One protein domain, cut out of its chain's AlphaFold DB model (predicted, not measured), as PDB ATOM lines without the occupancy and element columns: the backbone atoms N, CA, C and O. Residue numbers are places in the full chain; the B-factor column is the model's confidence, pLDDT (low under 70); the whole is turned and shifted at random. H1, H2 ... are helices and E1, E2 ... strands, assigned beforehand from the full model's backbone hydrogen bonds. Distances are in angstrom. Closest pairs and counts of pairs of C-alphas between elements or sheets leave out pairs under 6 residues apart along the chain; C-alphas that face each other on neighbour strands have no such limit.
ATOM      1  N   GLU A   3      18.832  44.770 -42.168       93.88
ATOM      2  CA  GLU A   3      19.144  46.120 -41.692       93.88
ATOM      3  C   GLU A   3      18.063  46.565 -40.701       93.88
ATOM      4  O   GLU A   3      16.882  46.577 -41.048       93.88
ATOM      5  N   SER A   4      18.439  46.959 -39.479       93.38
ATOM      6  CA  SER A   4      17.469  47.422 -38.475       93.38
ATOM      7  C   SER A   4      18.108  48.336 -37.417       93.38
ATOM      8  O   SER A   4      19.223  48.057 -36.971       93.38
ATOM      9  N   PRO A   5      17.408  49.377 -36.914       91.94
ATOM     10  CA  PRO A   5      17.869  50.189 -35.787       91.94
ATOM     11  C   PRO A   5      18.013  49.365 -34.504       91.94
ATOM     12  O   PRO A   5      18.775  49.746 -33.618       91.94
ATOM     13  N   MET A   6      17.328  48.217 -34.401       94.12
ATOM     14  CA  MET A   6      17.496  47.272 -33.295       94.12
ATOM     15  C   MET A   6      18.930  46.732 -33.199       94.12
ATOM     16  O   MET A   6      19.356  46.353 -32.112       94.12
ATOM     17  N   LEU A   7      19.676  46.743 -34.309       95.62
ATOM     18  CA  LEU A   7      21.060  46.284 -34.393       95.62
ATOM     19  C   LEU A   7      22.090  47.386 -34.103       95.62
ATOM     20  O   LEU A   7      23.281  47.087 -34.108       95.62
ATOM     21  N   LEU A   8      21.676  48.630 -33.826       94.44
ATOM     22  CA  LEU A   8      22.570  49.658 -33.277       94.44
ATOM     23  C   LEU A   8      22.888  49.319 -31.824       94.44
ATOM     24  O   LEU A   8      22.011  49.412 -30.976       94.44
ATOM     25  N   LEU A   9      24.109  48.863 -31.563       94.94
ATOM     26  CA  LEU A   9      24.542  48.266 -30.303       94.94
ATOM     27  C   LEU A   9      26.005  48.655 -30.050       94.94
ATOM     28  O   LEU A   9      26.937  47.996 -30.528       94.94
ATOM     29  N   ARG A  10      26.215  49.749 -29.320       91.56
ATOM     30  CA  ARG A  10      27.520  50.402 -29.173       91.56
ATOM     31  C   ARG A  10      28.424  49.710 -28.165       91.56
ATOM     32  O   ARG A  10      29.587  49.472 -28.464       91.56
ATOM     33  N   GLU A  11      27.907  49.383 -26.989       91.75
ATOM     34  CA  GLU A  11      28.734  48.922 -25.872       91.75
ATOM     35  C   GLU A  11      27.968  48.019 -24.897       91.75
ATOM     36  O   GLU A  11      26.780  47.741 -25.071       91.75
ATOM     37  N   GLY A  12      28.674  47.564 -23.861       90.75
ATOM     38  CA  GLY A  12      28.137  46.688 -22.830       90.75
ATOM     39  C   GLY A  12      27.981  45.238 -23.285       90.75
ATOM     40  O   GLY A  12      28.404  44.823 -24.373       90.75
ATOM     41  N   HIS A  13      27.356  44.449 -22.419       94.56
ATOM     42  CA  HIS A  13      26.955  43.084 -22.717       94.56
ATOM     43  C   HIS A  13      25.615  43.097 -23.450       94.56
ATOM     44  O   HIS A  13      24.622  43.594 -22.910       94.56
ATOM     45  N   ARG A  14      25.594  42.560 -24.672       95.88
ATOM     46  CA  ARG A  14      24.459  42.651 -25.597       95.88
ATOM     47  C   ARG A  14      23.976  41.237 -25.931       95.88
ATOM     48  O   ARG A  14      24.697  40.492 -26.588       95.88
ATOM     49  N   ASP A  15      22.786  40.867 -25.468       97.38
ATOM     50  CA  ASP A  15      22.104  39.612 -25.817       97.38
ATOM     51  C   ASP A  15      21.062  39.900 -26.906       97.38
ATOM     52  O   ASP A  15      20.183  40.750 -26.727       97.38
ATOM     53  N   ILE A  16      21.188  39.235 -28.056       97.94
ATOM     54  CA  ILE A  16      20.359  39.457 -29.239       97.94
ATOM     55  C   ILE A  16      19.591  38.179 -29.546       97.94
ATOM     56  O   ILE A  16      20.159  37.092 -29.670       97.94
ATOM     57  N   HIS A  17      18.286  38.338 -29.729       97.75
ATOM     58  CA  HIS A  17      17.366  37.275 -30.090       97.75
ATOM     59  C   HIS A  17      16.577  37.677 -31.328       97.75
ATOM     60  O   HIS A  17      15.965  38.745 -31.364       97.75
ATOM     61  N   ILE A  18      16.562  36.808 -32.328       97.38
ATOM     62  CA  ILE A  18      15.837  37.007 -33.574       97.38
ATOM     63  C   ILE A  18      14.936  35.800 -33.799       97.38
ATOM     64  O   ILE A  18      15.414  34.671 -33.862       97.38
ATOM     65  N   THR A  19      13.635  36.037 -33.926       96.69
ATOM     66  CA  THR A  19      12.652  35.000 -34.240       96.69
ATOM     67  C   THR A  19      12.127  35.212 -35.652       96.69
ATOM     68  O   THR A  19      11.601  36.279 -35.960       96.69
ATOM     69  N   PHE A  20      12.247  34.189 -36.489       95.25
ATOM     70  CA  PHE A  20      11.674  34.125 -37.828       95.25
ATOM     71  C   PHE A  20      10.414  33.262 -37.777       95.25
ATOM     72  O   PHE A  20      10.506  32.064 -37.503       95.25
ATOM     73  N   GLY A  21       9.249  33.863 -38.012       93.88
ATOM     74  CA  GLY A  21       8.000  33.124 -38.184       93.88
ATOM     75  C   GLY A  21       7.972  32.461 -39.556       93.88
ATOM     76  O   GLY A  21       8.334  33.098 -40.545       93.88
ATOM     77  N   LEU A  22       7.570  31.193 -39.611       94.25
ATOM     78  CA  LEU A  22       7.534  30.407 -40.843       94.25
ATOM     79  C   LEU A  22       6.101  30.242 -41.362       94.25
ATOM     80  O   LEU A  22       5.134  30.358 -40.608       94.25
ATOM     81  N   GLU A  23       5.965  29.965 -42.653       92.88
ATOM     82  CA  GLU A  23       4.696  29.551 -43.262       92.88
ATOM     83  C   GLU A  23       4.349  28.084 -42.924       92.88
ATOM     84  O   GLU A  23       5.242  27.270 -42.682       92.88
ATOM     85  N   GLU A  24       3.060  27.719 -42.913       90.38
ATOM     86  CA  GLU A  24       2.592  26.367 -42.543       90.38
ATOM     87  C   GLU A  24       3.215  25.251 -43.403       90.38
ATOM     88  O   GLU A  24       3.639  24.216 -42.874       90.38
ATOM     89  N   ASP A  25       3.350  25.483 -44.709       90.94
ATOM     90  CA  ASP A  25       3.981  24.533 -45.632       90.94
ATOM     91  C   ASP A  25       5.482  24.377 -45.342       90.94
ATOM     92  O   ASP A  25       6.013  23.264 -45.334       90.94
ATOM     93  N   SER A  26       6.160  25.482 -45.005       91.12
ATOM     94  CA  SER A  26       7.581  25.483 -44.622       91.12
ATOM     95  C   SER A  26       7.824  24.707 -43.328       91.12
ATOM     96  O   SER A  26       8.805  23.974 -43.208       91.12
ATOM     97  N   ILE A  27       6.912  24.842 -42.362       89.75
ATOM     98  CA  ILE A  27       6.937  24.116 -41.087       89.75
ATOM     99  C   ILE A  27       6.804  22.616 -41.327       89.75
ATOM    100  O   ILE A  27       7.586  21.830 -40.790       89.75
ATOM    101  N   SER A  28       5.815  22.224 -42.130       90.00
ATOM    102  CA  SER A  28       5.538  20.821 -42.440       90.00
ATOM    103  C   SER A  28       6.729  20.175 -43.149       90.00
ATOM    104  O   SER A  28       7.206  19.127 -42.713       90.00
ATOM    105  N   TYR A  29       7.277  20.858 -44.160       90.25
ATOM    106  CA  TYR A  29       8.474  20.421 -44.874       90.25
ATOM    107  C   TYR A  29       9.688  20.271 -43.947       90.25
ATOM    108  O   TYR A  29      10.374  19.251 -43.980       90.25
ATOM    109  N   PHE A  30       9.951  21.259 -43.086       88.06
ATOM    110  CA  PHE A  30      11.105  21.204 -42.190       88.06
ATOM    111  C   PHE A  30      10.977  20.086 -41.145       88.06
ATOM    112  O   PHE A  30      11.960  19.406 -40.855       88.06
ATOM    113  N   LYS A  31       9.770  19.835 -40.617       86.81
ATOM    114  CA  LYS A  31       9.515  18.695 -39.717       86.81
ATOM    115  C   LYS A  31       9.771  17.355 -40.403       86.81
ATOM    116  O   LYS A  31      10.368  16.474 -39.791       86.81
ATOM    117  N   GLU A  32       9.352  17.200 -41.658       87.00
ATOM    118  CA  GLU A  32       9.601  15.985 -42.442       87.00
ATOM    119  C   GLU A  32      11.100  15.794 -42.732       87.00
ATOM    120  O   GLU A  32      11.635  14.693 -42.584       87.00
ATOM    121  N   LEU A  33      11.807  16.879 -43.058       85.62
ATOM    122  CA  LEU A  33      13.257  16.862 -43.225       85.62
ATOM    123  C   LEU A  33      13.961  16.425 -41.938       85.62
ATOM    124  O   LEU A  33      14.801  15.533 -41.970       85.62
ATOM    125  N   ILE A  34      13.594  16.989 -40.791       81.19
ATOM    126  CA  ILE A  34      14.159  16.563 -39.509       81.19
ATOM    127  C   ILE A  34      13.854  15.082 -39.255       81.19
ATOM    128  O   ILE A  34      14.775  14.323 -38.981       81.19
ATOM    129  N   ALA A  35      12.604  14.644 -39.423       81.31
ATOM    130  CA  ALA A  35      12.201  13.260 -39.169       81.31
ATOM    131  C   ALA A  35      12.926  12.233 -40.057       81.31
ATOM    132  O   ALA A  35      13.178  11.111 -39.627       81.31
ATOM    133  N   THR A  36      13.271  12.603 -41.293       76.44
ATOM    134  CA  THR A  36      14.047  11.749 -42.213       76.44
ATOM    135  C   THR A  36      15.542  11.742 -41.908       76.44
ATOM    136  O   THR A  36      16.240  10.794 -42.269       76.44
ATOM    137  N   THR A  37      16.026  12.783 -41.232       68.44
ATOM    138  CA  THR A  37      17.430  12.947 -40.854       68.44
ATOM    139  C   THR A  37      17.722  12.377 -39.460       68.44
ATOM    140  O   THR A  37      18.851  11.975 -39.198       68.44
ATOM    141  N   GLU A  38      16.718  12.314 -38.578       56.81
ATOM    142  CA  GLU A  38      16.855  11.890 -37.184       56.81
ATOM    143  C   GLU A  38      17.044  10.371 -37.030       56.81
ATOM    144  O   GLU A  38      16.116   9.575 -37.176       56.81
ATOM    145  N   GLN A  39      18.240   9.975 -36.590       55.72
ATOM    146  CA  GLN A  39      18.412   8.812 -35.711       55.72
ATOM    147  C   GLN A  39      18.430   9.227 -34.222       55.72
ATOM    148  O   GLN A  39      18.288   8.365 -33.351       55.72
ATOM    149  N   SER A  40      18.558  10.527 -33.893       51.38
ATOM    150  CA  SER A  40      18.424  11.051 -32.516       51.38
ATOM    151  C   SER A  40      18.119  12.562 -32.434       51.38
ATOM    152  O   SER A  40      18.517  13.337 -33.298       51.38
ATOM    153  N   SER A  41      17.512  13.013 -31.327       51.94
ATOM    154  CA  SER A  41      17.136  14.419 -31.043       51.94
ATOM    155  C   SER A  41      18.301  15.422 -30.942       51.94
ATOM    156  O   SER A  41      18.082  16.625 -30.797       51.94
ATOM    157  N   HIS A  42      19.553  14.958 -31.007       53.88
ATOM    158  CA  HIS A  42      20.741  15.816 -31.039       53.88
ATOM    159  C   HIS A  42      21.061  16.355 -32.448       53.88
ATOM    160  O   HIS A  42      21.872  17.274 -32.580       53.88
ATOM    161  N   GLU A  43      20.431  15.826 -33.502       61.53
ATOM    162  CA  GLU A  43      20.777  16.137 -34.896       61.53
ATOM    163  C   GLU A  43      20.096  17.408 -35.424       61.53
ATOM    164  O   GLU A  43      20.699  18.135 -36.214       61.53
ATOM    165  N   THR A  44      18.923  17.781 -34.902       66.25
ATOM    166  CA  THR A  44      18.224  19.035 -35.249       66.25
ATOM    167  C   THR A  44      19.084  20.267 -34.958       66.25
ATOM    168  O   THR A  44      19.196  21.190 -35.766       66.25
ATOM    169  N   GLY A  45      19.744  20.263 -33.794       70.75
ATOM    170  CA  GLY A  45      20.682  21.311 -33.407       70.75
ATOM    171  C   GLY A  45      21.902  21.350 -34.324       70.75
ATOM    172  O   GLY A  45      22.402  22.433 -34.607       70.75
ATOM    173  N   ARG A  46      22.353  20.202 -34.838       73.94
ATOM    174  CA  ARG A  46      23.485  20.126 -35.766       73.94
ATOM    175  C   ARG A  46      23.134  20.696 -37.140       73.94
ATOM    176  O   ARG A  46      23.924  21.463 -37.673       73.94
ATOM    177  N   VAL A  47      21.942  20.396 -37.663       81.00
ATOM    178  CA  VAL A  47      21.454  20.954 -38.938       81.00
ATOM    179  C   VAL A  47      21.350  22.480 -38.875       81.00
ATOM    180  O   VAL A  47      21.725  23.151 -39.826       81.00
ATOM    181  N   LEU A  48      20.879  23.047 -37.760       84.62
ATOM    182  CA  LEU A  48      20.644  24.492 -37.638       84.62
ATOM    183  C   LEU A  48      21.882  25.302 -37.208       84.62
ATOM    184  O   LEU A  48      22.126  26.389 -37.733       84.62
ATOM    185  N   ASN A  49      22.668  24.810 -36.246       85.62
ATOM    186  CA  ASN A  49      23.797  25.568 -35.679       85.62
ATOM    187  C   ASN A  49      25.063  25.531 -36.536       85.62
ATOM    188  O   ASN A  49      25.964  26.325 -36.296       85.62
ATOM    189  N   ASP A  50      25.123  24.639 -37.522       87.12
ATOM    190  CA  ASP A  50      26.205  24.578 -38.508       87.12
ATOM    191  C   ASP A  50      25.811  25.248 -39.834       87.12
ATOM    192  O   ASP A  50      26.658  25.496 -40.682       87.12
ATOM    193  N   ALA A  51      24.524  25.565 -40.035       89.62
ATOM    194  CA  ALA A  51      24.015  25.998 -41.335       89.62
ATOM    195  C   ALA A  51      24.452  27.403 -41.766       89.62
ATOM    196  O   ALA A  51      24.471  27.682 -42.964       89.62
ATOM    197  N   PHE A  52      24.763  28.315 -40.844       93.69
ATOM    198  CA  PHE A  52      24.938  29.721 -41.198       93.69
ATOM    199  C   PHE A  52      26.208  30.335 -40.612       93.69
ATOM    200  O   PHE A  52      26.627  30.036 -39.502       93.69
ATOM    201  N   LEU A  53      26.803  31.255 -41.362       94.50
ATOM    202  CA  LEU A  53      27.847  32.153 -40.890       94.50
ATOM    203  C   LEU A  53      27.211  33.521 -40.653       94.50
ATOM    204  O   LEU A  53      26.533  34.063 -41.529       94.50
ATOM    205  N   LEU A  54      27.398  34.063 -39.453       96.25
ATOM    206  CA  LEU A  54      26.783  35.315 -39.024       96.25
ATOM    207  C   LEU A  54      27.837  36.408 -38.914       96.25
ATOM    208  O   LEU A  54      28.878  36.203 -38.292       96.25
ATOM    209  N   GLU A  55      27.553  37.584 -39.463       96.50
ATOM    210  CA  GLU A  55      28.431  38.750 -39.380       96.50
ATOM    211  C   GLU A  55      27.623  40.025 -39.131       96.50
ATOM    212  O   GLU A  55      26.545  40.212 -39.693       96.50
ATOM    213  N   LEU A  56      28.156  40.928 -38.314       97.19
ATOM    214  CA  LEU A  56      27.583  42.252 -38.069       97.19
ATOM    215  C   LEU A  56      28.449  43.340 -38.691       97.19
ATOM    216  O   LEU A  56      29.672  43.219 -38.742       97.19
ATOM    217  N   SER A  57      27.816  44.421 -39.133       97.19
ATOM    218  CA  SER A  57      28.521  45.594 -39.640       97.19
ATOM    219  C   SER A  57      29.154  46.406 -38.502       97.19
ATOM    220  O   SER A  57      28.494  46.776 -37.524       97.19
ATOM    221  N   THR A  58      30.447  46.696 -38.635       96.56
ATOM    222  CA  THR A  58      31.251  47.497 -37.695       96.56
ATOM    223  C   THR A  58      32.113  48.487 -38.469       96.56
ATOM    224  O   THR A  58      32.260  48.373 -39.682       96.56
ATOM    225  N   GLU A  59      32.750  49.440 -37.790       94.19
ATOM    226  CA  GLU A  59      33.589  50.443 -38.462       94.19
ATOM    227  C   GLU A  59      34.719  49.813 -39.305       94.19
ATOM    228  O   GLU A  59      35.068  50.325 -40.365       94.19
ATOM    229  N   LYS A  60      35.247  48.657 -38.873       93.00
ATOM    230  CA  LYS A  60      36.320  47.919 -39.563       93.00
ATOM    231  C   LYS A  60      35.823  47.017 -40.704       93.00
ATOM    232  O   LYS A  60      36.648  46.389 -41.365       93.00
ATOM    233  N   GLY A  61      34.512  46.926 -40.929       94.12
ATOM    234  CA  GLY A  61      33.883  46.001 -41.874       94.12
ATOM    235  C   GLY A  61      33.033  44.924 -41.188       94.12
ATOM    236  O   GLY A  61      32.583  45.082 -40.050       94.12
ATOM    237  N   TRP A  62      32.815  43.810 -41.890       95.00
ATOM    238  CA  TRP A  62      32.041  42.669 -41.392       95.00
ATOM    239  C   TRP A  62      32.776  41.942 -40.257       95.00
ATOM    240  O   TRP A  62      33.845  41.371 -40.466       95.00
ATOM    241  N   ALA A  63      32.192  41.950 -39.059       96.44
ATOM    242  CA  ALA A  63      32.720  41.272 -37.882       96.44
ATOM    243  C   ALA A  63      31.975  39.943 -37.641       96.44
ATOM    244  O   ALA A  63      30.755  39.964 -37.447       96.44
ATOM    245  N   PRO A  64      32.669  38.790 -37.632       96.44
ATOM    246  CA  PRO A  64      32.034  37.482 -37.497       96.44
ATOM    247  C   PRO A  64      31.544  37.194 -36.073       96.44
ATOM    248  O   PRO A  64      32.191  37.536 -35.081       96.44
ATOM    249  N   ILE A  65      30.417  36.491 -35.979       95.44
ATOM    250  CA  ILE A  65      29.853  35.945 -34.743       95.44
ATOM    251  C   ILE A  65      30.096  34.434 -34.742       95.44
ATOM    252  O   ILE A  65      29.403  33.671 -35.408       95.44
ATOM    253  N   TYR A  66      31.080  33.997 -33.958       90.38
ATOM    254  CA  TYR A  66      31.496  32.590 -33.910       90.38
ATOM    255  C   TYR A  66      30.591  31.686 -33.073       90.38
ATOM    256  O   TYR A  66      30.670  30.466 -33.176       90.38
ATOM    257  N   THR A  67      29.779  32.254 -32.183       91.12
ATOM    258  CA  THR A  67      28.944  31.473 -31.268       91.12
ATOM    259  C   THR A  67      27.529  32.010 -31.294       91.12
ATOM    260  O   THR A  67      27.260  33.119 -30.832       91.12
ATOM    261  N   TYR A  68      26.627  31.196 -31.824       94.50
ATOM    262  CA  TYR A  68      25.200  31.456 -31.844       94.50
ATOM    263  C   TYR A  68      24.433  30.161 -31.583       94.50
ATOM    264  O   TYR A  68      24.994  29.066 -31.573       94.50
ATOM    265  N   THR A  69      23.140  30.293 -31.327       93.75
ATOM    266  CA  THR A  69      22.216  29.178 -31.179       93.75
ATOM    267  C   THR A  69      21.009  29.415 -32.072       93.75
ATOM    268  O   THR A  69      20.269  30.369 -31.856       93.75
ATOM    269  N   LEU A  70      20.813  28.564 -33.074       92.88
ATOM    270  CA  LEU A  70      19.629  28.497 -33.917       92.88
ATOM    271  C   LEU A  70      18.824  27.253 -33.541       92.88
ATOM    272  O   LEU A  70      19.326  26.129 -33.568       92.88
ATOM    273  N   THR A  71      17.570  27.464 -33.161       91.56
ATOM    274  CA  THR A  71      16.654  26.407 -32.712       91.56
ATOM    275  C   THR A  71      15.296  26.563 -33.364       91.56
ATOM    276  O   THR A  71      14.887  27.673 -33.696       91.56
ATOM    277  N   PHE A  72      14.578  25.457 -33.522       89.62
ATOM    278  CA  PHE A  72      13.188  25.470 -33.957       89.62
ATOM    279  C   PHE A  72      12.281  25.463 -32.720       89.62
ATOM    280  O   PHE A  72      12.269  24.494 -31.965       89.62
ATOM    281  N   ILE A  73      11.579  26.571 -32.466       83.81
ATOM    282  CA  ILE A  73      10.788  26.799 -31.244       83.81
ATOM    283  C   ILE A  73       9.300  26.884 -31.594       83.81
ATOM    284  O   ILE A  73       8.932  27.321 -32.684       83.81
ATOM    285  N   ASN A  74       8.441  26.463 -30.654       78.88
ATOM    286  CA  ASN A  74       6.973  26.475 -30.763       78.88
ATOM    287  C   ASN A  74       6.436  25.741 -32.001       78.88
ATOM    288  O   ASN A  74       5.305  25.973 -32.417       78.88
ATOM    289  N   GLU A  75       7.266  24.882 -32.594       77.81
ATOM    290  CA  GLU A  75       6.988  24.154 -33.827       77.81
ATOM    291  C   GLU A  75       6.593  25.024 -35.032       77.81
ATOM    292  O   GLU A  75       6.004  24.506 -35.980       77.81
ATOM    293  N   ASN A  76       6.905  26.324 -35.018       88.62
ATOM    294  CA  ASN A  76       6.513  27.241 -36.089       88.62
ATOM    295  C   ASN A  76       7.529  28.343 -36.419       88.62
ATOM    296  O   ASN A  76       7.292  29.135 -37.329       88.62
ATOM    297  N   SER A  77       8.631  28.435 -35.670       92.69
ATOM    298  CA  SER A  77       9.561  29.556 -35.789       92.69
ATOM    299  C   SER A  77      11.011  29.118 -35.648       92.69
ATOM    300  O   SER A  77      11.339  28.284 -34.799       92.69
ATOM    301  N   PHE A  78      11.902  29.747 -36.409       94.38
ATOM    302  CA  PHE A  78      13.335  29.686 -36.139       94.38
ATOM    303  C   PHE A  78      13.732  30.772 -35.149       94.38
ATOM    304  O   PHE A  78      13.416  31.942 -35.329       94.38
ATOM    305  N   TYR A  79      14.443  30.385 -34.099       95.38
ATOM    306  CA  TYR A  79      14.922  31.266 -33.048       95.38
ATOM    307  C   TYR A  79      16.442  31.276 -33.037       95.38
ATOM    308  O   TYR A  79      17.074  30.275 -32.688       95.38
ATOM    309  N   LEU A  80      16.998  32.417 -33.426       96.38
ATOM    310  CA  LEU A  80      18.417  32.715 -33.442       96.38
ATOM    311  C   LEU A  80      18.785  33.535 -32.202       96.38
ATOM    312  O   LEU A  80      18.221  34.600 -31.964       96.38
ATOM    313  N   LYS A  81      19.767  33.069 -31.435       96.62
ATOM    314  CA  LYS A  81      20.321  33.754 -30.268       96.62
ATOM    315  C   LYS A  81      21.833  33.889 -30.397       96.62
ATOM    316  O   LYS A  81      22.505  32.903 -30.677       96.62
ATOM    317  N   PHE A  82      22.381  35.064 -30.110       96.81
ATOM    318  CA  PHE A  82      23.824  35.252 -29.945       96.81
ATOM    319  C   PHE A  82      24.122  36.409 -28.991       96.81
ATOM    320  O   PHE A  82      23.285  37.278 -28.759       96.81
ATOM    321  N   VAL A  83      25.329  36.405 -28.428       96.69
ATOM    322  CA  VAL A  83      25.751  37.368 -27.405       96.69
ATOM    323  C   VAL A  83      27.023  38.071 -27.855       96.69
ATOM    324  O   VAL A  83      28.007  37.419 -28.206       96.69
ATOM    325  N   LEU A  84      27.023  39.401 -27.796       95.44
ATOM    326  CA  LEU A  84      28.207  40.223 -28.021       95.44
ATOM    327  C   LEU A  84      28.769  40.639 -26.661       95.44
ATOM    328  O   LEU A  84      28.100  41.290 -25.855       95.44
ATOM    329  N   ASN A  85      30.011  40.238 -26.399       90.56
ATOM    330  CA  ASN A  85      30.720  40.640 -25.188       90.56
ATOM    331  C   ASN A  85      31.163  42.113 -25.269       90.56
ATOM    332  O   ASN A  85      31.100  42.739 -26.324       90.56
ATOM    333  N   GLU A  86      31.666  42.662 -24.167       87.81
ATOM    334  CA  GLU A  86      32.125  44.061 -24.094       87.81
ATOM    335  C   GLU A  86      33.305  44.380 -25.029       87.81
ATOM    336  O   GLU A  86      33.538  45.540 -25.345       87.81
ATOM    337  N   LYS A  87      34.049  43.363 -25.488       90.38
ATOM    338  CA  LYS A  87      35.191  43.529 -26.403       90.38
ATOM    339  C   LYS A  87      34.784  43.570 -27.876       90.38
ATOM    340  O   LYS A  87      35.628  43.870 -28.713       90.38
ATOM    341  N   PHE A  88      33.548  43.198 -28.203       93.38
ATOM    342  CA  PHE A  88      33.057  43.238 -29.574       93.38
ATOM    343  C   PHE A  88      32.876  44.698 -30.003       93.38
ATOM    344  O   PHE A  88      32.268  45.479 -29.265       93.38
ATOM    345  N   ASP A  89      33.395  45.061 -31.175       94.75
ATOM    346  CA  ASP A  89      33.379  46.445 -31.654       94.75
ATOM    347  C   ASP A  89      31.931  46.998 -31.744       94.75
ATOM    348  O   ASP A  89      30.979  46.238 -31.964       94.75
ATOM    349  N   PRO A  90      31.724  48.314 -31.559       95.25
ATOM    350  CA  PRO A  90      30.424  48.949 -31.755       95.25
ATOM    351  C   PRO A  90      29.865  48.670 -33.154       95.25
ATOM    352  O   PRO A  90      30.581  48.798 -34.150       95.25
ATOM    353  N   THR A  91      28.575  48.346 -33.252       96.31
ATOM    354  CA  THR A  91      27.948  48.174 -34.567       96.31
ATOM    355  C   THR A  91      27.717  49.526 -35.243       96.31
ATOM    356  O   THR A  91      27.407  50.533 -34.594       96.31
ATOM    357  N   THR A  92      27.875  49.560 -36.566       94.94
ATOM    358  CA  THR A  92      27.721  50.769 -37.392       94.94
ATOM    359  C   THR A  92      26.956  50.450 -38.672       94.94
ATOM    360  O   THR A  92      26.948  49.293 -39.088       94.94
ATOM    361  N   PRO A  93      26.318  51.434 -39.328       93.62
ATOM    362  CA  PRO A  93      25.787  51.244 -40.676       93.62
ATOM    363  C   PRO A  93      26.863  50.765 -41.660       93.62
ATOM    364  O   PRO A  93      28.057  51.017 -41.461       93.62
ATOM    365  N   CYS A  94      26.445  50.064 -42.714       91.69
ATOM    366  CA  CYS A  94      27.338  49.608 -43.768       91.69
ATOM    367  C   CYS A  94      27.902  50.798 -44.553       91.69
ATOM    368  O   CYS A  94      27.216  51.783 -44.829       91.69
ATOM    369  N   SER A  95      29.165  50.661 -44.932       90.88
ATOM    370  CA  SER A  95      29.979  51.636 -45.659       90.88
ATOM    371  C   SER A  95      30.726  50.939 -46.800       90.88
ATOM    372  O   SER A  95      30.600  49.728 -46.981       90.88
ATOM    373  N   GLU A  96      31.584  51.654 -47.530       86.00
ATOM    374  CA  GLU A  96      32.427  51.053 -48.579       86.00
ATOM    375  C   GLU A  96      33.222  49.826 -48.097       86.00
ATOM    376  O   GLU A  96      33.354  48.858 -48.843       86.00
ATOM    377  N   ALA A  97      33.648  49.793 -46.826       86.75
ATOM    378  CA  ALA A  97      34.340  48.645 -46.223       86.75
ATOM    379  C   ALA A  97      33.518  47.337 -46.246       86.75
ATOM    380  O   ALA A  97      34.066  46.244 -46.122       86.75
ATOM    381  N   HIS A  98      32.199  47.444 -46.406       88.38
ATOM    382  CA  HIS A  98      31.263  46.326 -46.433       88.38
ATOM    383  C   HIS A  98      30.869  45.916 -47.857       88.38
ATOM    384  O   HIS A  98      30.265  44.853 -48.025       88.38
ATOM    385  N   GLY A  99      31.198  46.739 -48.860       82.06
ATOM    386  CA  GLY A  99      30.739  46.597 -50.242       82.06
ATOM    387  C   GLY A  99      29.293  47.047 -50.477       82.06
ATOM    388  O   GLY A  99      28.752  46.790 -51.545       82.06
ATOM    389  N   CYS A 100      28.652  47.689 -49.496       85.25
ATOM    390  CA  CYS A 100      27.287  48.205 -49.600       85.25
ATOM    391  C   CYS A 100      27.059  49.364 -48.619       85.25
ATOM    392  O   CYS A 100      27.795  49.514 -47.646       85.25
ATOM    393  N   GLN A 101      26.029  50.179 -48.849       88.56
ATOM    394  CA  GLN A 101      25.656  51.278 -47.952       88.56
ATOM    395  C   GLN A 101      24.273  51.037 -47.350       88.56
ATOM    396  O   GLN A 101      23.331  50.692 -48.062       88.56
ATOM    397  N   THR A 102      24.147  51.240 -46.040       89.81
ATOM    398  CA  THR A 102      22.874  51.142 -45.309       89.81
ATOM    399  C   THR A 102      22.705  52.340 -44.376       89.81
ATOM    400  O   THR A 102      23.659  53.072 -44.113       89.81
ATOM    401  N   ARG A 103      21.487  52.576 -43.874       89.12
ATOM    402  CA  ARG A 103      21.210  53.647 -42.897       89.12
ATOM    403  C   ARG A 103      21.361  53.167 -41.460       89.12
ATOM    404  O   ARG A 103      21.746  53.943 -40.595       89.12
ATOM    405  N   ASN A 104      21.059  51.897 -41.209       91.88
ATOM    406  CA  ASN A 104      21.232  51.248 -39.913       91.88
ATOM    407  C   ASN A 104      22.272  50.125 -40.004       91.88
ATOM    408  O   ASN A 104      22.575  49.654 -41.106       91.88
ATOM    409  N   PRO A 105      22.806  49.653 -38.867       95.38
ATOM    410  CA  PRO A 105      23.625  48.450 -38.847       95.38
ATOM    411  C   PRO A 105      22.880  47.237 -39.402       95.38
ATOM    412  O   PRO A 105      21.652  47.129 -39.295       95.38
ATOM    413  N   ALA A 106      23.642  46.324 -39.991       95.81
ATOM    414  CA  ALA A 106      23.126  45.164 -40.682       95.81
ATOM    415  C   ALA A 106      23.704  43.861 -40.121       95.81
ATOM    416  O   ALA A 106      24.895  43.752 -39.830       95.81
ATOM    417  N   LEU A 107      22.839  42.854 -40.016       97.06
ATOM    418  CA  LEU A 107      23.196  41.464 -39.778       97.06
ATOM    419  C   LEU A 107      23.229  40.727 -41.116       97.06
ATOM    420  O   LEU A 107      22.225  40.615 -41.829       97.06
ATOM    421  N   ARG A 108      24.392  40.188 -41.447       94.19
ATOM    422  CA  ARG A 108      24.610  39.324 -42.595       94.19
ATOM    423  C   ARG A 108      24.553  37.867 -42.141       94.19
ATOM    424  O   ARG A 108      25.225  37.475 -41.195       94.19
ATOM    425  N   ILE A 109      23.703  37.092 -42.810       93.88
ATOM    426  CA  ILE A 109      23.498  35.658 -42.579       93.88
ATOM    427  C   ILE A 109      23.861  34.976 -43.894       93.88
ATOM    428  O   ILE A 109      23.167  35.175 -44.893       93.88
ATOM    429  N   LEU A 110      24.978  34.255 -43.914       92.00
ATOM    430  CA  LEU A 110      25.490  33.534 -45.078       92.00
ATOM    431  C   LEU A 110      25.311  32.038 -44.866       92.00
ATOM    432  O   LEU A 110      25.350  31.569 -43.734       92.00
ATOM    433  N   MET A 111      25.141  31.274 -45.941       90.69
ATOM    434  CA  MET A 111      25.164  29.816 -45.842       90.69
ATOM    435  C   MET A 111      26.578  29.323 -45.567       90.69
ATOM    436  O   MET A 111      27.525  29.767 -46.214       90.69
ATOM    437  N   ASN A 112      26.704  28.363 -44.659       91.38
ATOM    438  CA  ASN A 112      27.936  27.618 -44.481       91.38
ATOM    439  C   ASN A 112      28.001  26.479 -45.514       91.38
ATOM    440  O   ASN A 112      27.201  25.542 -45.473       91.38
ATOM    441  N   THR A 113      28.939  26.566 -46.460       88.00
ATOM    442  CA  THR A 113      29.155  25.532 -47.488       88.00
ATOM    443  C   THR A 113      29.748  24.250 -46.922       88.00
ATOM    444  O   THR A 113      29.561  23.193 -47.517       88.00
ATOM    445  N   ASP A 114      30.414  24.340 -45.771       88.69
ATOM    446  CA  ASP A 114      31.067  23.215 -45.104       88.69
ATOM    447  C   ASP A 114      30.140  22.520 -44.093       88.69
ATOM    448  O   ASP A 114      30.561  21.595 -43.394       88.69
ATOM    449  N   ALA A 115      28.879  22.960 -44.004       88.19
ATOM    450  CA  ALA A 115      27.909  22.401 -43.079       88.19
ATOM    451  C   ALA A 115      27.615  20.929 -43.387       88.19
ATOM    452  O   ALA A 115      27.526  20.527 -44.550       88.19
ATOM    453  N   TRP A 116      27.360  20.137 -42.342       84.88
ATOM    454  CA  TRP A 116      27.042  18.710 -42.491       84.88
ATOM    455  C   TRP A 116      25.876  18.437 -43.458       84.88
ATOM    456  O   TRP A 116      25.948  17.516 -44.271       84.88
ATOM    457  N   LEU A 117      24.822  19.257 -43.390       85.81
ATOM    458  CA  LEU A 117      23.753  19.297 -44.382       85.81
ATOM    459  C   LEU A 117      23.768  20.673 -45.038       85.81
ATOM    460  O   LEU A 117      23.387  21.663 -44.411       85.81
ATOM    461  N   PHE A 118      24.195  20.725 -46.301       87.25
ATOM    462  CA  PHE A 118      24.313  21.981 -47.033       87.25
ATOM    463  C   PHE A 118      22.985  22.772 -46.994       87.25
ATOM    464  O   PHE A 118      21.964  22.253 -47.460       87.25
ATOM    465  N   PRO A 119      22.953  24.016 -46.471       88.31
ATOM    466  CA  PRO A 119      21.710  24.724 -46.152       88.31
ATOM    467  C   PRO A 119      20.779  24.918 -47.341       88.31
ATOM    468  O   PRO A 119      19.561  24.804 -47.220       88.31
ATOM    469  N   TYR A 120      21.347  25.158 -48.522       86.19
ATOM    470  CA  TYR A 120      20.572  25.353 -49.741       86.19
ATOM    471  C   TYR A 120      19.646  24.166 -50.050       86.19
ATOM    472  O   TYR A 120      18.563  24.351 -50.603       86.19
ATOM    473  N   SER A 121      20.021  22.948 -49.636       85.06
ATOM    474  CA  SER A 121      19.228  21.736 -49.872       85.06
ATOM    475  C   SER A 121      17.840  21.766 -49.217       85.06
ATOM    476  O   SER A 121      16.958  21.042 -49.666       85.06
ATOM    477  N   TRP A 122      17.615  22.642 -48.230       87.12
ATOM    478  CA  TRP A 122      16.346  22.741 -47.507       87.12
ATOM    479  C   TRP A 122      15.819  24.170 -47.344       87.12
ATOM    480  O   TRP A 122      14.610  24.381 -47.415       87.12
ATOM    481  N   VAL A 123      16.692  25.174 -47.193       88.94
ATOM    482  CA  VAL A 123      16.282  26.576 -46.973       88.94
ATOM    483  C   VAL A 123      15.468  27.130 -48.149       88.94
ATOM    484  O   VAL A 123      14.607  27.981 -47.950       88.94
ATOM    485  N   HIS A 124      15.686  26.616 -49.363       85.44
ATOM    486  CA  HIS A 124      14.975  27.033 -50.575       85.44
ATOM    487  C   HIS A 124      13.445  26.830 -50.493       85.44
ATOM    488  O   HIS A 124      12.699  27.462 -51.232       85.44
ATOM    489  N   ARG A 125      12.949  25.978 -49.582       87.38
ATOM    490  CA  ARG A 125      11.505  25.770 -49.353       87.38
ATOM    491  C   ARG A 125      10.972  26.444 -48.092       87.38
ATOM    492  O   ARG A 125       9.838  26.182 -47.704       87.38
ATOM    493  N   ILE A 126      11.785  27.264 -47.430       91.31
ATOM    494  CA  ILE A 126      11.394  27.959 -46.208       91.31
ATOM    495  C   ILE A 126      10.987  29.394 -46.533       91.31
ATOM    496  O   ILE A 126      11.798  30.175 -47.024       91.31
ATOM    497  N   PHE A 127       9.754  29.748 -46.187       92.44
ATOM    498  CA  PHE A 127       9.173  31.076 -46.338       92.44
ATOM    499  C   PHE A 127       8.981  31.743 -44.977       92.44
ATOM    500  O   PHE A 127       8.524  31.119 -44.015       92.44
ATOM    501  N   ILE A 128       9.340  33.025 -44.907       92.31
ATOM    502  CA  ILE A 128       9.286  33.844 -43.698       92.31
ATOM    503  C   ILE A 128       8.034  34.719 -43.712       92.31
ATOM    504  O   ILE A 128       7.823  35.508 -44.630       92.31
ATOM    505  N   THR A 129       7.231  34.623 -42.654       92.50
ATOM    506  CA  THR A 129       5.977  35.373 -42.465       92.50
ATOM    507  C   THR A 129       6.112  36.515 -41.459       92.50
ATOM    508  O   THR A 129       5.379  37.505 -41.537       92.50
ATOM    509  N   SER A 130       7.062  36.420 -40.525       92.38
ATOM    510  CA  SER A 130       7.364  37.482 -39.568       92.38
ATOM    511  C   SER A 130       8.825  37.475 -39.123       92.38
ATOM    512  O   SER A 130       9.524  36.466 -39.204       92.38
ATOM    513  N   LEU A 131       9.285  38.623 -38.634       93.62
ATOM    514  CA  LEU A 131      10.602  38.809 -38.040       93.62
ATOM    515  C   LEU A 131      10.454  39.578 -36.733       93.62
ATOM    516  O   LEU A 131       9.953  40.698 -36.719       93.62
ATOM    517  N   LYS A 132      10.949  39.013 -35.640       94.62
ATOM    518  CA  LYS A 132      10.968  39.656 -34.331       94.62
ATOM    519  C   LYS A 132      12.394  39.793 -33.843       94.62
ATOM    520  O   LYS A 132      13.087  38.791 -33.724       94.62
ATOM    521  N   ILE A 133      12.817  41.011 -33.530       96.25
ATOM    522  CA  ILE A 133      14.144  41.292 -32.984       96.25
ATOM    523  C   ILE A 133      13.971  41.773 -31.549       96.25
ATOM    524  O   ILE A 133      13.255  42.738 -31.282       96.25
ATOM    525  N   LYS A 134      14.645  41.103 -30.619       97.00
ATOM    526  CA  LYS A 134      14.707  41.474 -29.210       97.00
ATOM    527  C   LYS A 134      16.155  41.620 -28.787       97.00
ATOM    528  O   LYS A 134      16.968  40.739 -29.051       97.00
ATOM    529  N   VAL A 135      16.456  42.714 -28.105       96.88
ATOM    530  CA  VAL A 135      17.797  42.993 -27.589       96.88
ATOM    531  C   VAL A 135      17.730  43.288 -26.103       96.88
ATOM    532  O   VAL A 135      16.835  44.003 -25.650       96.88
ATOM    533  N   HIS A 136      18.689  42.749 -25.360       97.12
ATOM    534  CA  HIS A 136      18.942  43.092 -23.967       97.12
ATOM    535  C   HIS A 136      20.365  43.605 -23.856       97.12
ATOM    536  O   HIS A 136      21.311  42.897 -24.193       97.12
ATOM    537  N   VAL A 137      20.517  44.832 -23.383       95.94
ATOM    538  CA  VAL A 137      21.825  45.454 -23.191       95.94
ATOM    539  C   VAL A 137      21.998  45.763 -21.716       95.94
ATOM    540  O   VAL A 137      21.067  46.229 -21.060       95.94
ATOM    541  N   SER A 138      23.183  45.495 -21.184       93.19
ATOM    542  CA  SER A 138      23.549  45.803 -19.801       93.19
ATOM    543  C   SER A 138      24.976  46.337 -19.726       93.19
ATOM    544  O   SER A 138      25.810  46.008 -20.568       93.19
ATOM    545  N   THR A 352       1.612  47.690 -44.579       54.84
ATOM    546  CA  THR A 352       2.188  48.593 -43.575       54.84
ATOM    547  C   THR A 352       3.522  49.185 -44.056       54.84
ATOM    548  O   THR A 352       4.342  48.460 -44.623       54.84
ATOM    549  N   PRO A 353       3.780  50.490 -43.835       52.56
ATOM    550  CA  PRO A 353       5.070  51.098 -44.151       52.56
ATOM    551  C   PRO A 353       6.168  50.466 -43.286       52.56
ATOM    552  O   PRO A 353       6.089  50.502 -42.057       52.56
ATOM    553  N   ARG A 354       7.185  49.876 -43.922       63.47
ATOM    554  CA  ARG A 354       8.253  49.094 -43.271       63.47
ATOM    555  C   ARG A 354       9.602  49.818 -43.259       63.47
ATOM    556  O   ARG A 354      10.651  49.191 -43.259       63.47
ATOM    557  N   ASP A 355       9.589  51.146 -43.155       63.19
ATOM    558  CA  ASP A 355      10.788  51.992 -43.308       63.19
ATOM    559  C   ASP A 355      11.919  51.736 -42.294       63.19
ATOM    560  O   ASP A 355      13.033  52.229 -42.474       63.19
ATOM    561  N   ARG A 356      11.651  50.995 -41.212       76.56
ATOM    562  CA  ARG A 356      12.600  50.786 -40.113       76.56
ATOM    563  C   ARG A 356      13.402  49.494 -40.216       76.56
ATOM    564  O   ARG A 356      14.476  49.443 -39.636       76.56
ATOM    565  N   CYS A 357      12.924  48.473 -40.923       85.62
ATOM    566  CA  CYS A 357      13.660  47.221 -41.094       85.62
ATOM    567  C   CYS A 357      13.635  46.813 -42.556       85.62
ATOM    568  O   CYS A 357      12.561  46.609 -43.115       85.62
ATOM    569  N   ARG A 358      14.820  46.664 -43.144       89.31
ATOM    570  CA  ARG A 358      14.989  46.287 -44.547       89.31
ATOM    571  C   ARG A 358      15.668  44.939 -44.636       89.31
ATOM    572  O   ARG A 358      16.576  44.637 -43.859       89.31
ATOM    573  N   ILE A 359      15.214  44.116 -45.569       90.62
ATOM    574  CA  ILE A 359      15.747  42.772 -45.773       90.62
ATOM    575  C   ILE A 359      16.184  42.652 -47.224       90.62
ATOM    576  O   ILE A 359      15.483  43.079 -48.138       90.62
ATOM    577  N   TYR A 360      17.359  42.067 -47.408       88.50
ATOM    578  CA  TYR A 360      18.014  41.919 -48.699       88.50
ATOM    579  C   TYR A 360      18.423  40.463 -48.901       88.50
ATOM    580  O   TYR A 360      19.014  39.863 -47.990       88.50
ATOM    581  N   HIS A 361      18.189  39.911 -50.089       86.44
ATOM    582  CA  HIS A 361      18.867  38.685 -50.498       86.44
ATOM    583  C   HIS A 361      20.316  38.988 -50.863       86.44
ATOM    584  O   HIS A 361      20.639  40.033 -51.423       86.44
ATOM    585  N   ILE A 362      21.209  38.076 -50.491       82.00
ATOM    586  CA  ILE A 362      22.620  38.170 -50.852       82.00
ATOM    587  C   ILE A 362      22.816  37.227 -52.024       82.00
ATOM    588  O   ILE A 362      22.738  36.010 -51.855       82.00
ATOM    589  N   HIS A 363      23.051  37.790 -53.203       74.81
ATOM    590  CA  HIS A 363      23.341  36.994 -54.384       74.81
ATOM    591  C   HIS A 363      24.819  36.595 -54.449       74.81
ATOM    592  O   HIS A 363      25.682  37.351 -53.995       74.81
ATOM    593  N   PRO A 364      25.133  35.433 -55.055       67.25
ATOM    594  CA  PRO A 364      26.513  35.049 -55.353       67.25
ATOM    595  C   PRO A 364      27.238  36.081 -56.228       67.25
ATOM    596  O   PRO A 364      28.443  36.281 -56.088       67.25
ATOM    597  N   LEU A 365      26.493  36.757 -57.112       69.38
ATOM    598  CA  LEU A 365      26.995  37.878 -57.895       69.38
ATOM    599  C   LEU A 365      27.124  39.111 -57.001       69.38
ATOM    600  O   LEU A 365      26.135  39.584 -56.440       69.38
ATOM    601  N   ARG A 366      28.343  39.644 -56.874       63.25
ATOM    602  CA  ARG A 366      28.618  40.840 -56.069       63.25
ATOM    603  C   ARG A 366      28.130  42.097 -56.788       63.25
ATOM    604  O   ARG A 366      28.887  42.773 -57.484       63.25
ATOM    605  N   GLN A 367      26.849  42.385 -56.610       64.94
ATOM    606  CA  GLN A 367      26.200  43.583 -57.128       64.94
ATOM    607  C   GLN A 367      26.653  44.834 -56.362       64.94
ATOM    608  O   GLN A 367      26.997  44.766 -55.181       64.94
ATOM    609  N   LYS A 368      26.649  45.981 -57.052       63.41
ATOM    610  CA  LYS A 368      26.987  47.292 -56.469       63.41
ATOM    611  C   LYS A 368      25.865  47.838 -55.577       63.41
ATOM    612  O   LYS A 368      26.143  48.530 -54.602       63.41
ATOM    613  N   GLU A 369      24.613  47.517 -55.898       66.50
ATOM    614  CA  GLU A 369      23.429  47.931 -55.141       66.50
ATOM    615  C   GLU A 369      22.744  46.725 -54.493       66.50
ATOM    616  O   GLU A 369      22.731  45.622 -55.036       66.50
ATOM    617  N   LEU A 370      22.169  46.942 -53.310       72.31
ATOM    618  CA  LEU A 370      21.367  45.943 -52.613       72.31
ATOM    619  C   LEU A 370      19.900  46.078 -53.026       72.31
ATOM    620  O   LEU A 370      19.297  47.136 -52.830       72.31
ATOM    621  N   HIS A 371      19.306  44.995 -53.523       74.75
ATOM    622  CA  HIS A 371      17.881  44.949 -53.845       74.75
ATOM    623  C   HIS A 371      17.058  44.506 -52.633       74.75
ATOM    624  O   HIS A 371      17.247  43.415 -52.091       74.75
ATOM    625  N   GLU A 372      16.174  45.393 -52.173       81.12
ATOM    626  CA  GLU A 372      15.265  45.124 -51.058       81.12
ATOM    627  C   GLU A 372      14.172  44.137 -51.486       81.12
ATOM    628  O   GLU A 372      13.603  44.256 -52.574       81.12
ATOM    629  N   ILE A 373      13.882  43.163 -50.625       83.69
ATOM    630  CA  ILE A 373      12.816  42.181 -50.838       83.69
ATOM    631  C   ILE A 373      11.455  42.881 -50.724       83.69
ATOM    632  O   ILE A 373      11.260  43.730 -49.853       83.69
ATOM    633  N   ASP A 374      10.476  42.499 -51.552       81.62
ATOM    634  CA  ASP A 374       9.094  42.943 -51.350       81.62
ATOM    635  C   ASP A 374       8.496  42.289 -50.096       81.62
ATOM    636  O   ASP A 374       8.024  41.154 -50.112       81.62
ATOM    637  N   LEU A 375       8.504  43.034 -48.992       82.38
ATOM    638  CA  LEU A 375       8.042  42.574 -47.684       82.38
ATOM    639  C   LEU A 375       6.509  42.547 -47.527       82.38
ATOM    640  O   LEU A 375       6.024  42.301 -46.420       82.38
ATOM    641  N   ARG A 376       5.721  42.841 -48.577       81.25
ATOM    642  CA  ARG A 376       4.242  42.801 -48.521       81.25
ATOM    643  C   ARG A 376       3.679  41.393 -48.361       81.25
ATOM    644  O   ARG A 376       2.588  41.251 -47.803       81.25
ATOM    645  N   HIS A 377       4.434  40.394 -48.803       85.19
ATOM    646  CA  HIS A 377       4.067  38.984 -48.781       85.19
ATOM    647  C   HIS A 377       5.162  38.163 -48.086       85.19
ATOM    648  O   HIS A 377       6.298  38.642 -47.977       85.19
ATOM    649  N   PRO A 378       4.856  36.931 -47.637       86.94
ATOM    650  CA  PRO A 378       5.882  35.998 -47.205       86.94
ATOM    651  C   PRO A 378       6.931  35.821 -48.301       86.94
ATOM    652  O   PRO A 378       6.596  35.702 -49.480       86.94
ATOM    653  N   PHE A 379       8.200  35.817 -47.910       87.31
ATOM    654  CA  PHE A 379       9.317  35.712 -48.845       87.31
ATOM    655  C   PHE A 379      10.143  34.461 -48.539       87.31
ATOM    656  O   PHE A 379      10.255  34.076 -47.369       87.31
ATOM    657  N   PRO A 380      10.726  33.810 -49.556       88.69
ATOM    658  CA  PRO A 380      11.595  32.669 -49.323       88.69
ATOM    659  C   PRO A 380      12.871  33.144 -48.623       88.69
ATOM    660  O   PRO A 380      13.378  34.213 -48.933       88.69
ATOM    661  N   MET A 381      13.436  32.358 -47.707       88.00
ATOM    662  CA  MET A 381      14.707  32.711 -47.053       88.00
ATOM    663  C   MET A 381      15.852  32.911 -48.059       88.00
ATOM    664  O   MET A 381      16.829  33.602 -47.758       88.00
TER     665      MET A 381
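This is residues 3 to 138 and 352 to 381 of the 796 residues of an uncharacterized protein of Parabacteroides sp. OF04-13BH (UniProt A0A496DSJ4). Two antiparallel sheets, E4 E5 E1 E7 and E3 E2 E6, stand partly face to face like an open V, joined where E3 runs on into E4, with the stretch of residues 352 to 381 along the side where E6 and E7 stand apart. The three helices gather at one end, H1 and H2 on opposite faces of the larger sheet, and the long link of residues 85 to 105 lies toward the other end. The printed part has 166 residues, with three named helices and seven named strands in the order E1 H1 H2 E2 E3 E4 E5 E6 H3 E7. The class is mixed, helices and strands, with under half of the residues, 79, in named elements. The whole is compact, with a radius of gyration of the C-alphas of 16.1 A and spans of 44, 34 and 30 A.

The larger sheet, strongly twisted, runs E4, residues 68 to 73, E5, residues 77 to 84, E1, residues 13 to 22, and E7, residues 127 to 138. The hairpin E4 and E5 has N 71 and O 79 within hydrogen-bond range at 2.9 A. E5 and E1 are antiparallel at 166 degrees, with N 18 and O 80 at 2.8 A. E1 and E7 are also antiparallel at 166 degrees, with N 17 and O 134 at 2.8 A. E7 bends by 56 degrees at residue 130, and its residues 127 to 128 pair antiparallel with residues 379 to 380. H1, residues 24 to 37, is on this sheet at a height of 7.5 A, over none of its strands; the closest C-alphas of H1 and E7 are those of Ser 26 and Phe 127, 6.1 A apart. H2, residues 43 to 49, is on the opposite face at a height of 4.7 A, only just over none, with 2 of its C-alphas falling on E4; the closest C-alphas of H2 and E4, those of Asn 49 and Leu 70, are 5.4 A apart. H1 and H2 are close but not clearly touching, at a steep tilt of 58 degrees, their closest C-alphas, those of Ile 34 and Thr 44, 6.4 A apart. The smaller sheet, also strongly twisted, runs E3, residues 61 to 65, E2, residues 52 to 58, and E6, residues 106 to 111. The hairpin E2 and E3 has N 63 and O 56 at 2.8 A, and E2 and E6, antiparallel at 155 degrees, have N 55 and O 108 at 2.9 A. E3 runs on into E4 at 61 degrees across a break of 2 residues. H3, residues 120 to 123, is on neither sheet and is close to but not clearly touching H1, the closest C-alphas being those of Phe 30 and Trp 122, 7.6 A apart. Every O i to N i+4 pair in H1 and H2 is within hydrogen-bond range; H3 is too short for such a pair, and its one O i to N i+3 pair is not within range.

E1, residues 13 to 22, begins at C-alpha 13 (26.955, 43.084, -22.717) and is 29.4 A long. H1, residues 24 to 37, is 20.1 A long and begins at C-alpha 24 (2.592, 26.367, -42.543). H2 holds residues 43 to 49. E2, residues 52 to 58, is 19.2 A long, and E3 holds residues 61 to 65. E4 holds residues 68 to 73; E5, residues 77 to 84, is 22.8 A long. E6, residues 106 to 111, is 16.3 A long, and H3 holds residues 120 to 123. E7, residues 127 to 138, is 33.6 A long and ends at C-alpha 138 (23.549, 45.803, -19.801).

The two C-alphas farthest apart, those of Gln 39 and Glu 96, are 46.3 A apart. Residues 139 to 351 are cut out, and C-alphas 138 and 352 are 32.1 A apart across the cut. The link from E5 to E6, 21 residues, is long. The mean pLDDT of the printed part is 87.0; residues 37 to 44, 352 to 355 and 364 to 369 are under 70.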